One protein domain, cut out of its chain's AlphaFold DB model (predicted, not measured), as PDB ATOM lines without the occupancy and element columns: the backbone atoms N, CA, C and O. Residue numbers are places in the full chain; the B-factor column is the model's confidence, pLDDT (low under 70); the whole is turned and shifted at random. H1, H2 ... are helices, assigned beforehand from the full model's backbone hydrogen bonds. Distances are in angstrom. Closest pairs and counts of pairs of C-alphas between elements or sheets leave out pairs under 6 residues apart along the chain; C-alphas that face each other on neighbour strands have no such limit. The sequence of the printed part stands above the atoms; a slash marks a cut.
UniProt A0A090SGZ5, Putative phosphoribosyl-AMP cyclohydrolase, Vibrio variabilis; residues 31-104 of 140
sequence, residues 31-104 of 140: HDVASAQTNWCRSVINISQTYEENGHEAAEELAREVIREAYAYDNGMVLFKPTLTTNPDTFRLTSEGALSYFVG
ATOM      1  N   HIS A  31     205.125 212.227 144.050       93.19
ATOM      2  CA  HIS A  31     206.179 211.259 143.789       93.19
ATOM      3  C   HIS A  31     205.585 209.886 143.478       93.19
ATOM      4  O   HIS A  31     206.003 209.271 142.505       93.19
ATOM      5  N   ASP A  32     204.564 209.455 144.221       93.19
ATOM      6  CA  ASP A  32     203.882 208.182 143.962       93.19
ATOM      7  C   ASP A  32     203.230 208.178 142.576       93.19
ATOM      8  O   ASP A  32     203.406 207.228 141.815       93.19
ATOM      9  N   VAL A  33     202.568 209.279 142.194       94.75
ATOM     10  CA  VAL A  33     202.002 209.443 140.843       94.75
ATOM     11  C   VAL A  33     203.095 209.352 139.773       94.75
ATOM     12  O   VAL A  33     202.961 208.585 138.821       94.75
ATOM     13  N   ALA A  34     204.196 210.093 139.925       96.06
ATOM     14  CA  ALA A  34     205.296 210.076 138.959       96.06
ATOM     15  C   ALA A  34     205.960 208.691 138.854       96.06
ATOM     16  O   ALA A  34     206.306 208.246 137.756       96.06
ATOM     17  N   SER A  35     206.104 207.993 139.982       96.38
ATOM     18  CA  SER A  35     206.641 206.636 140.051       96.38
ATOM     19  C   SER A  35     205.719 205.638 139.357       96.38
ATOM     20  O   SER A  35     206.192 204.872 138.520       96.38
ATOM     21  N   ALA A  36     204.407 205.701 139.603       96.25
ATOM     22  CA  ALA A  36     203.423 204.862 138.921       96.25
ATOM     23  C   ALA A  36     203.452 205.072 137.396       96.25
ATOM     24  O   ALA A  36     203.519 204.108 136.636       96.25
ATOM     25  N   GLN A  37     203.500 206.326 136.938       97.12
ATOM     26  CA  GLN A  37     203.579 206.659 135.511       97.12
ATOM     27  C   GLN A  37     204.881 206.164 134.863       97.12
ATOM     28  O   GLN A  37     204.868 205.610 133.763       97.12
ATOM     29  N   THR A  38     206.011 206.336 135.553       97.56
ATOM     30  CA  THR A  38     207.318 205.856 135.082       97.56
ATOM     31  C   THR A  38     207.345 204.331 135.004       97.56
ATOM     32  O   THR A  38     207.845 203.775 134.027       97.56
ATOM     33  N   ASN A  39     206.796 203.656 136.015       97.88
ATOM     34  CA  ASN A  39     206.717 202.202 136.054       97.88
ATOM     35  C   ASN A  39     205.833 201.675 134.927       97.88
ATOM     36  O   ASN A  39     206.284 200.805 134.197       97.88
ATOM     37  N   TRP A  40     204.661 202.270 134.700       97.31
ATOM     38  CA  TRP A  40     203.791 201.898 133.585       97.31
ATOM     39  C   TRP A  40     204.505 202.012 132.229       97.31
ATOM     40  O   TRP A  40     204.505 201.065 131.444       97.31
ATOM     41  N   CYS A  41     205.195 203.134 131.979       97.81
ATOM     42  CA  CYS A  41     205.987 203.318 130.759       97.81
ATOM     43  C   CYS A  41     207.063 202.236 130.588       97.81
ATOM     44  O   CYS A  41     207.260 201.723 129.487       97.81
ATOM     45  N   ARG A  42     207.772 201.903 131.673       98.31
ATOM     46  CA  ARG A  42     208.804 200.864 131.662       98.31
ATOM     47  C   ARG A  42     208.202 199.492 131.389       98.31
ATOM     48  O   ARG A  42     208.752 198.757 130.583       98.31
ATOM     49  N   SER A  43     207.070 199.171 132.004       98.06
ATOM     50  CA  SER A  43     206.390 197.892 131.817       98.06
ATOM     51  C   SER A  43     205.986 197.662 130.365       98.06
ATOM     52  O   SER A  43     206.227 196.580 129.845       98.06
ATOM     53  N   VAL A  44     205.455 198.676 129.674       97.62
ATOM     54  CA  VAL A  44     205.107 198.554 128.244       97.62
ATOM     55  C   VAL A  44     206.340 198.241 127.389       97.62
ATOM     56  O   VAL A  44     206.281 197.356 126.538       97.62
ATOM     57  N   ILE A  45     207.462 198.925 127.634       98.44
ATOM     58  CA  ILE A  45     208.725 198.663 126.923       98.44
ATOM     59  C   ILE A  45     209.238 197.255 127.245       98.44
ATOM     60  O   ILE A  45     209.605 196.520 126.335       98.44
ATOM     61  N   ASN A  46     209.226 196.857 128.518       98.56
ATOM     62  CA  ASN A  46     209.711 195.548 128.950       98.56
ATOM     63  C   ASN A  46     208.880 194.402 128.357       98.56
ATOM     64  O   ASN A  46     209.460 193.416 127.917       98.56
ATOM     65  N   ILE A  47     207.548 194.527 128.312       98.69
ATOM     66  CA  ILE A  47     206.673 193.540 127.659       98.69
ATOM     67  C   ILE A  47     207.021 193.446 126.173       98.69
ATOM     68  O   ILE A  47     207.197 192.346 125.656       98.69
ATOM     69  N   SER A  48     207.197 194.591 125.508       98.19
ATOM     70  CA  SER A  48     207.577 194.611 124.099       98.19
ATOM     71  C   SER A  48     208.926 193.939 123.847       98.19
ATOM     72  O   SER A  48     209.043 193.171 122.903       98.19
ATOM     73  N   GLN A  49     209.941 194.209 124.670       98.44
ATOM     74  CA  GLN A  49     211.261 193.580 124.549       98.44
ATOM     75  C   GLN A  49     211.198 192.081 124.846       98.44
ATOM     76  O   GLN A  49     211.749 191.280 124.100       98.44
ATOM     77  N   THR A  50     210.463 191.696 125.890       98.62
ATOM     78  CA  THR A  50     210.266 190.291 126.262       98.62
ATOM     79  C   THR A  50     209.607 189.514 125.131       98.62
ATOM     80  O   THR A  50     209.998 188.381 124.878       98.62
ATOM     81  N   TYR A  51     208.655 190.122 124.422       98.50
ATOM     82  CA  TYR A  51     208.032 189.511 123.254       98.50
ATOM     83  C   TYR A  51     209.030 189.253 122.122       98.50
ATOM     84  O   TYR A  51     209.077 188.143 121.597       98.50
ATOM     85  N   GLU A  52     209.856 190.245 121.782       97.88
ATOM     86  CA  GLU A  52     210.864 190.110 120.721       97.88
ATOM     87  C   GLU A  52     211.946 189.073 121.072       97.88
ATOM     88  O   GLU A  52     212.428 188.353 120.199       97.88
ATOM     89  N   GLU A  53     212.332 188.983 122.347       98.12
ATOM     90  CA  GLU A  53     213.422 188.114 122.805       98.12
ATOM     91  C   GLU A  53     212.964 186.689 123.144       98.12
ATOM     92  O   GLU A  53     213.668 185.725 122.846       98.12
ATOM     93  N   ASN A  54     211.797 186.556 123.779       98.44
ATOM     94  CA  ASN A  54     211.344 185.325 124.434       98.44
ATOM     95  C   ASN A  54     209.959 184.852 123.957       98.44
ATOM     96  O   ASN A  54     209.501 183.787 124.370       98.44
ATOM     97  N   GLY A  55     209.301 185.601 123.069       98.19
ATOM     98  CA  GLY A  55     208.023 185.231 122.469       98.19
ATOM     99  C   GLY A  55     206.791 185.584 123.305       98.19
ATOM    100  O   GLY A  55     206.858 186.205 124.366       98.19
ATOM    101  N   HIS A  56     205.629 185.195 122.772       98.44
ATOM    102  CA  HIS A  56     204.309 185.576 123.289       98.44
ATOM    103  C   HIS A  56     204.046 185.095 124.718       98.44
ATOM    104  O   HIS A  56     203.673 185.908 125.554       98.44
ATOM    105  N   GLU A  57     204.325 183.826 125.026       98.31
ATOM    106  CA  GLU A  57     204.058 183.233 126.347       98.31
ATOM    107  C   GLU A  57     204.785 183.983 127.479       98.31
ATOM    108  O   GLU A  57     204.183 184.332 128.495       98.31
ATOM    109  N   ALA A  58     206.064 184.315 127.279       98.56
ATOM    110  CA  ALA A  58     206.845 185.079 128.250       98.56
ATOM    111  C   ALA A  58     206.329 186.520 128.412       98.56
ATOM    112  O   ALA A  58     206.311 187.062 129.519       98.56
ATOM    113  N   ALA A  59     205.895 187.145 127.315       98.62
ATOM    114  CA  ALA A  59     205.313 188.481 127.343       98.62
ATOM    115  C   ALA A  59     203.938 188.502 128.029       98.62
ATOM    116  O   ALA A  59     203.637 189.456 128.746       98.62
ATOM    117  N   GLU A  60     203.120 187.463 127.838       98.62
ATOM    118  CA  GLU A  60     201.822 187.310 128.495       98.62
ATOM    119  C   GLU A  60     201.973 187.167 130.011       98.62
ATOM    120  O   GLU A  60     201.266 187.852 130.752       98.62
ATOM    121  N   GLU A  61     202.916 186.345 130.480       98.62
ATOM    122  CA  GLU A  61     203.167 186.187 131.917       98.62
ATOM    123  C   GLU A  61     203.597 187.514 132.555       98.62
ATOM    124  O   GLU A  61     202.998 187.967 133.533       98.62
ATOM    125  N   LEU A  62     204.551 188.215 131.933       98.69
ATOM    126  CA  LEU A  62     204.973 189.535 132.399       98.69
ATOM    127  C   LEU A  62     203.820 190.553 132.365       98.69
ATOM    128  O   LEU A  62     203.661 191.357 133.285       98.69
ATOM    129  N   ALA A  63     202.990 190.537 131.319       98.56
ATOM    130  CA  ALA A  63     201.838 191.426 131.221       98.56
ATOM    131  C   ALA A  63     200.806 191.148 132.323       98.56
ATOM    132  O   ALA A  63     200.233 192.094 132.869       98.56
ATOM    133  N   ARG A  64     200.599 189.881 132.698       98.44
ATOM    134  CA  ARG A  64     199.714 189.489 133.801       98.44
ATOM    135  C   ARG A  64     200.196 190.062 135.131       98.44
ATOM    136  O   ARG A  64     199.392 190.636 135.868       98.44
ATOM    137  N   GLU A  65     201.495 189.980 135.411       98.12
ATOM    138  CA  GLU A  65     202.098 190.582 136.607       98.12
ATOM    139  C   GLU A  65     201.939 192.105 136.619       98.12
ATOM    140  O   GLU A  65     201.465 192.675 137.603       98.12
ATOM    141  N   VAL A  66     202.256 192.762 135.499       97.81
ATOM    142  CA  VAL A  66     202.098 194.214 135.342       97.81
ATOM    143  C   VAL A  66     200.650 194.636 135.571       97.81
ATOM    144  O   VAL A  66     200.408 195.645 136.231       97.81
ATOM    145  N   ILE A  67     199.682 193.879 135.049       97.62
ATOM    146  CA  ILE A  67     198.262 194.192 135.216       97.62
ATOM    147  C   ILE A  67     197.840 194.040 136.674       97.62
ATOM    148  O   ILE A  67     197.191 194.942 137.202       97.62
ATOM    149  N   ARG A  68     198.249 192.950 137.333       95.81
ATOM    150  CA  ARG A  68     197.983 192.709 138.758       95.81
ATOM    151  C   ARG A  68     198.525 193.837 139.641       95.81
ATOM    152  O   ARG A  68     197.899 194.206 140.627       95.81
ATOM    153  N   GLU A  69     199.691 194.383 139.304       94.62
ATOM    154  CA  GLU A  69     200.332 195.443 140.091       94.62
ATOM    155  C   GLU A  69     199.791 196.842 139.786       94.62
ATOM    156  O   GLU A  69     199.649 197.664 140.693       94.62
ATOM    157  N   ALA A  70     199.501 197.135 138.518       94.69
ATOM    158  CA  ALA A  70     199.082 198.465 138.085       94.69
ATOM    159  C   ALA A  70     197.569 198.699 138.210       94.69
ATOM    160  O   ALA A  70     197.137 199.851 138.294       94.69
ATOM    161  N   TYR A  71     196.764 197.633 138.209       94.81
ATOM    162  CA  TYR A  71     195.308 197.711 138.221       94.81
ATOM    163  C   TYR A  71     194.737 196.856 139.345       94.81
ATOM    164  O   TYR A  71     194.957 195.654 139.429       94.81
ATOM    165  N   ALA A  72     193.939 197.490 140.194       94.94
ATOM    166  CA  ALA A  72     193.420 196.889 141.412       94.94
ATOM    167  C   ALA A  72     192.180 196.001 141.169       94.94
ATOM    168  O   ALA A  72     191.190 196.137 141.885       94.94
ATOM    169  N   TYR A  73     192.223 195.110 140.170       94.50
ATOM    170  CA  TYR A  73     191.117 194.191 139.848       94.50
ATOM    171  C   TYR A  73     190.728 193.298 141.042       94.50
ATOM    172  O   TYR A  73     189.553 192.980 141.204       94.50
ATOM    173  N   ASP A  74     191.679 192.983 141.929       93.06
ATOM    174  CA  ASP A  74     191.434 192.220 143.162       93.06
ATOM    175  C   ASP A  74     190.759 193.044 144.279       93.06
ATOM    176  O   ASP A  74     190.223 192.478 145.229       93.06
ATOM    177  N   ASN A  75     190.768 194.381 144.182       90.50
ATOM    178  CA  ASN A  75     190.254 195.287 145.220       90.50
ATOM    179  C   ASN A  75     188.953 196.001 144.820       90.50
ATOM    180  O   ASN A  75     188.428 196.805 145.592       90.50
ATOM    181  N   GLY A  76     188.422 195.745 143.623       88.62
ATOM    182  CA  GLY A  76     187.161 196.322 143.178       88.62
ATOM    183  C   GLY A  76     187.045 196.461 141.666       88.62
ATOM    184  O   GLY A  76     187.855 195.960 140.891       88.62
ATOM    185  N   MET A  77     185.998 197.165 141.241       90.69
ATOM    186  CA  MET A  77     185.745 197.403 139.825       90.69
ATOM    187  C   MET A  77     186.770 198.377 139.244       90.69
ATOM    188  O   MET A  77     186.939 199.490 139.742       90.69
ATOM    189  N   VAL A  78     187.395 197.980 138.140       94.69
ATOM    190  CA  VAL A  78     188.318 198.819 137.376       94.69
ATOM    191  C   VAL A  78     187.664 199.196 136.048       94.69
ATOM    192  O   VAL A  78     187.150 198.348 135.326       94.69
ATOM    193  N   LEU A  79     187.699 200.487 135.716       92.88
ATOM    194  CA  LEU A  79     187.230 201.025 134.435       92.88
ATOM    195  C   LEU A  79     188.430 201.327 133.534       92.88
ATOM    196  O   LEU A  79     188.714 202.483 133.213       92.88
ATOM    197  N   PHE A  80     189.173 200.290 133.145       93.56
ATOM    198  CA  PHE A  80     190.285 200.470 132.218       93.56
ATOM    199  C   PHE A  80     189.719 200.741 130.825       93.56
ATOM    200  O   PHE A  80     189.034 199.891 130.267       93.56
ATOM    201  N   LYS A  81     189.980 201.932 130.273       92.06
ATOM    202  CA  LYS A  81     189.574 202.311 128.914       92.06
ATOM    203  C   LYS A  81     190.787 202.295 127.983       92.06
ATOM    204  O   LYS A  81     191.517 203.292 127.954       92.06
ATOM    205  N   PRO A  82     191.016 201.224 127.213       86.50
ATOM    206  CA  PRO A  82     192.112 201.200 126.265       86.50
ATOM    207  C   PRO A  82     191.982 202.270 125.170       86.50
ATOM    208  O   PRO A  82     190.933 202.900 124.977       86.50
ATOM    209  N   THR A  83     193.081 202.512 124.456       79.25
ATOM    210  CA  THR A  83     193.137 203.552 123.418       79.25
ATOM    211  C   THR A  83     192.517 203.082 122.100       79.25
ATOM    212  O   THR A  83     191.992 203.907 121.358       79.25
ATOM    213  N   LEU A  84     192.558 201.773 121.822       77.69
ATOM    214  CA  LEU A  84     192.165 201.178 120.536       77.69
ATOM    215  C   LEU A  84     190.820 200.434 120.569       77.69
ATOM    216  O   LEU A  84     190.412 199.875 119.556       77.69
ATOM    217  N   THR A  85     190.121 200.413 121.705       79.12
ATOM    218  CA  THR A  85     188.826 199.731 121.818       79.12
ATOM    219  C   THR A  85     187.667 200.630 121.397       79.12
ATOM    220  O   THR A  85     187.703 201.855 121.540       79.12
ATOM    221  N   THR A  86     186.612 200.008 120.872       77.50
ATOM    222  CA  THR A  86     185.358 200.666 120.476       77.50
ATOM    223  C   THR A  86     184.165 199.921 121.085       77.50
ATOM    224  O   THR A  86     184.347 198.926 121.783       77.50
ATOM    225  N   ASN A  87     182.939 200.420 120.898       76.12
ATOM    226  CA  ASN A  87     181.740 199.732 121.389       76.12
ATOM    227  C   ASN A  87     181.615 198.321 120.771       76.12
ATOM    228  O   ASN A  87     181.839 198.190 119.568       76.12
ATOM    229  N   PRO A  88     181.191 197.299 121.541       78.69
ATOM    230  CA  PRO A  88     180.692 197.377 122.921       78.69
ATOM    231  C   PRO A  88     181.781 197.340 124.011       78.69
ATOM    232  O   PRO A  88     181.535 197.811 125.120       78.69
ATOM    233  N   ASP A  89     182.999 196.890 123.708       80.88
ATOM    234  CA  ASP A  89     184.031 196.606 124.718       80.88
ATOM    235  C   ASP A  89     184.966 197.791 125.001       80.88
ATOM    236  O   ASP A  89     186.192 197.675 125.074       80.88
ATOM    237  N   THR A  90     184.378 198.978 125.158       86.50
ATOM    238  CA  THR A  90     185.137 200.221 125.380       86.50
ATOM    239  C   THR A  90     185.944 200.175 126.678       86.50
ATOM    240  O   THR A  90     187.054 200.706 126.729       86.50
ATOM    241  N   PHE A  91     185.408 199.518 127.708       91.69
ATOM    242  CA  PHE A  91     186.083 199.301 128.983       91.69
ATOM    243  C   PHE A  91     186.415 197.823 129.161       91.69
ATOM    244  O   PHE A  91     185.591 196.955 128.886       91.69
ATOM    245  N   ARG A  92     187.606 197.542 129.683       92.69
ATOM    246  CA  ARG A  92     187.975 196.221 130.183       92.69
ATOM    247  C   ARG A  92     187.662 196.191 131.674       92.69
ATOM    248  O   ARG A  92     188.281 196.913 132.450       92.69
ATOM    249  N   LEU A  93     186.648 195.409 132.037       93.25
ATOM    250  CA  LEU A  93     186.174 195.281 133.419       93.25
ATOM    251  C   LEU A  93     186.863 194.138 134.176       93.25
ATOM    252  O   LEU A  93     186.730 194.050 135.394       93.25
ATOM    253  N   THR A  94     187.593 193.278 133.463       94.94
ATOM    254  CA  THR A  94     188.313 192.124 134.010       94.94
ATOM    255  C   THR A  94     189.803 192.204 133.691       94.94
ATOM    256  O   THR A  94     190.208 192.824 132.696       94.94
ATOM    257  N   SER A  95     190.620 191.542 134.514       96.31
ATOM    258  CA  SER A  95     192.056 191.368 134.279       96.31
ATOM    259  C   SER A  95     192.330 190.699 132.938       96.31
ATOM    260  O   SER A  95     193.243 191.111 132.231       96.31
ATOM    261  N   GLU A  96     191.511 189.727 132.539       96.31
ATOM    262  CA  GLU A  96     191.655 188.971 131.292       96.31
ATOM    263  C   GLU A  96     191.376 189.851 130.071       96.31
ATOM    264  O   GLU A  96     192.079 189.760 129.065       96.31
ATOM    265  N   GLY A  97     190.394 190.753 130.161       95.25
ATOM    266  CA  GLY A  97     190.129 191.724 129.102       95.25
ATOM    267  C   GLY A  97     191.235 192.769 128.982       95.25
ATOM    268  O   GLY A  97     191.585 193.187 127.877       95.25
ATOM    269  N   ALA A  98     191.826 193.186 130.105       96.69
ATOM    270  CA  ALA A  98     193.010 194.037 130.076       96.69
ATOM    271  C   ALA A  98     194.211 193.294 129.482       96.69
ATOM    272  O   ALA A  98     194.907 193.858 128.642       96.69
ATOM    273  N   LEU A  99     194.420 192.032 129.860       97.94
ATOM    274  CA  LEU A  99     195.508 191.204 129.353       97.94
ATOM    275  C   LEU A  99     195.408 191.040 127.842       97.94
ATOM    276  O   LEU A  99     196.377 191.320 127.142       97.94
ATOM    277  N   SER A 100     194.216 190.715 127.345       97.00
ATOM    278  CA  SER A 100     193.952 190.666 125.913       97.00
ATOM    279  C   SER A 100     194.327 191.976 125.224       97.00
ATOM    280  O   SER A 100     195.047 191.965 124.234       97.00
ATOM    281  N   TYR A 101     193.960 193.135 125.774       96.44
ATOM    282  CA  TYR A 101     194.377 194.399 125.165       96.44
ATOM    283  C   TYR A 101     195.908 194.547 125.104       96.44
ATOM    284  O   TYR A 101     196.439 195.031 124.102       96.44
ATOM    285  N   PHE A 102     196.630 194.145 126.154       97.44
ATOM    286  CA  PHE A 102     198.089 194.263 126.207       97.44
ATOM    287  C   PHE A 102     198.799 193.295 125.255       97.44
ATOM    288  O   PHE A 102     199.714 193.734 124.560       97.44
ATOM    289  N   VAL A 103     198.391 192.024 125.185       98.19
ATOM    290  CA  VAL A 103     199.147 190.972 124.472       98.19
ATOM    291  C   VAL A 103     198.338 190.161 123.450       98.19
ATOM    292  O   VAL A 103     198.888 189.295 122.779       98.19
ATOM    293  N   GLY A 104     197.055 190.455 123.268       96.25
ATOM    294  CA  GLY A 104     196.160 189.736 122.361       96.25
ATOM    295  C   GLY A 104     195.909 188.293 122.799       96.25
ATOM    296  O   GLY A 104     196.058 187.953 123.971       96.25
TER     297      GLY A 104
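AT A GLANCE: This is residues 31 to 104 of the 140 residues of the protein "Putative phosphoribosyl-AMP cyclohydrolase" of Vibrio variabilis (UniProt A0A090SGZ5). Starting from the first printed residue, you see a helical hairpin of two helices side by side, the long H1 and the shorter H2. The short H3 packs on H2 at a steep slant, and a long loop, residues 71 to 94, swings out from the end of H2 and comes back to the beginning of H3. The printed part has 74 residues with three named helices, in the order H1, H2, H3, and no named strand; the class is all helix. The whole is compact, with a radius of gyration of the C-alphas of 12.6 A, and its C-alphas span 33 by 33 by 22 A.

HOW THE PARTS SIT: Begin with H1, residues 31 to 54, and go on to H2, residues 56 to 70, which follows it after 1 residue. The two touch and form a helical hairpin, running opposite ways at a shallow tilt of 9 degrees. Look for their closest C-alphas at Tyr 51 and Ala 59, 5.0 A apart; the centres of the two helices are 10.7 A apart. Further along you reach H3, residues 95 to 103, which touches H2. Their closest C-alphas are those of Glu 60 and Val 103, 6.1 A apart. H2 and H3 run opposite ways at a steep tilt of 50 degrees, centre to centre 9.1 A. H1 and H3 are near each other, with 6 pairs of C-alphas within 10 A and no pair within 8 A. In H1, H2 and H3 every O i to N i+4 pair is within hydrogen-bond range.

IN THESE COORDINATES: Find C-alpha 31 at (206.179, 211.259, 143.789); from there H1 runs 24 residues to Asn 54, 32.8 A from first to last C-alpha. After Gly 55, find C-alpha 56 at (204.309, 185.576, 123.289), where H2 begins; its 15 residues end at Ala 70, 20.3 A away. H3, 9 residues, starts at Ser 95 and ends with C-alpha 103 at (199.147, 190.972, 124.472), 12.1 A from its first C-alpha.

THE WHOLE: The two C-alphas farthest apart are those of His 31 and Pro 88, 35.7 A; look for the second within residues 71 to 94, a long stretch with no named element. The link from H1 to H2 is tight, with 1 residue, and the link from H2 to H3 is long, with 24 residues. The C-alphas of residues 71 to 94 lie 8 to 20 A from the mean of all C-alphas. The printed part has no cut. The mean pLDDT of the printed part is 94.4, and no printed residue of this model is under 70.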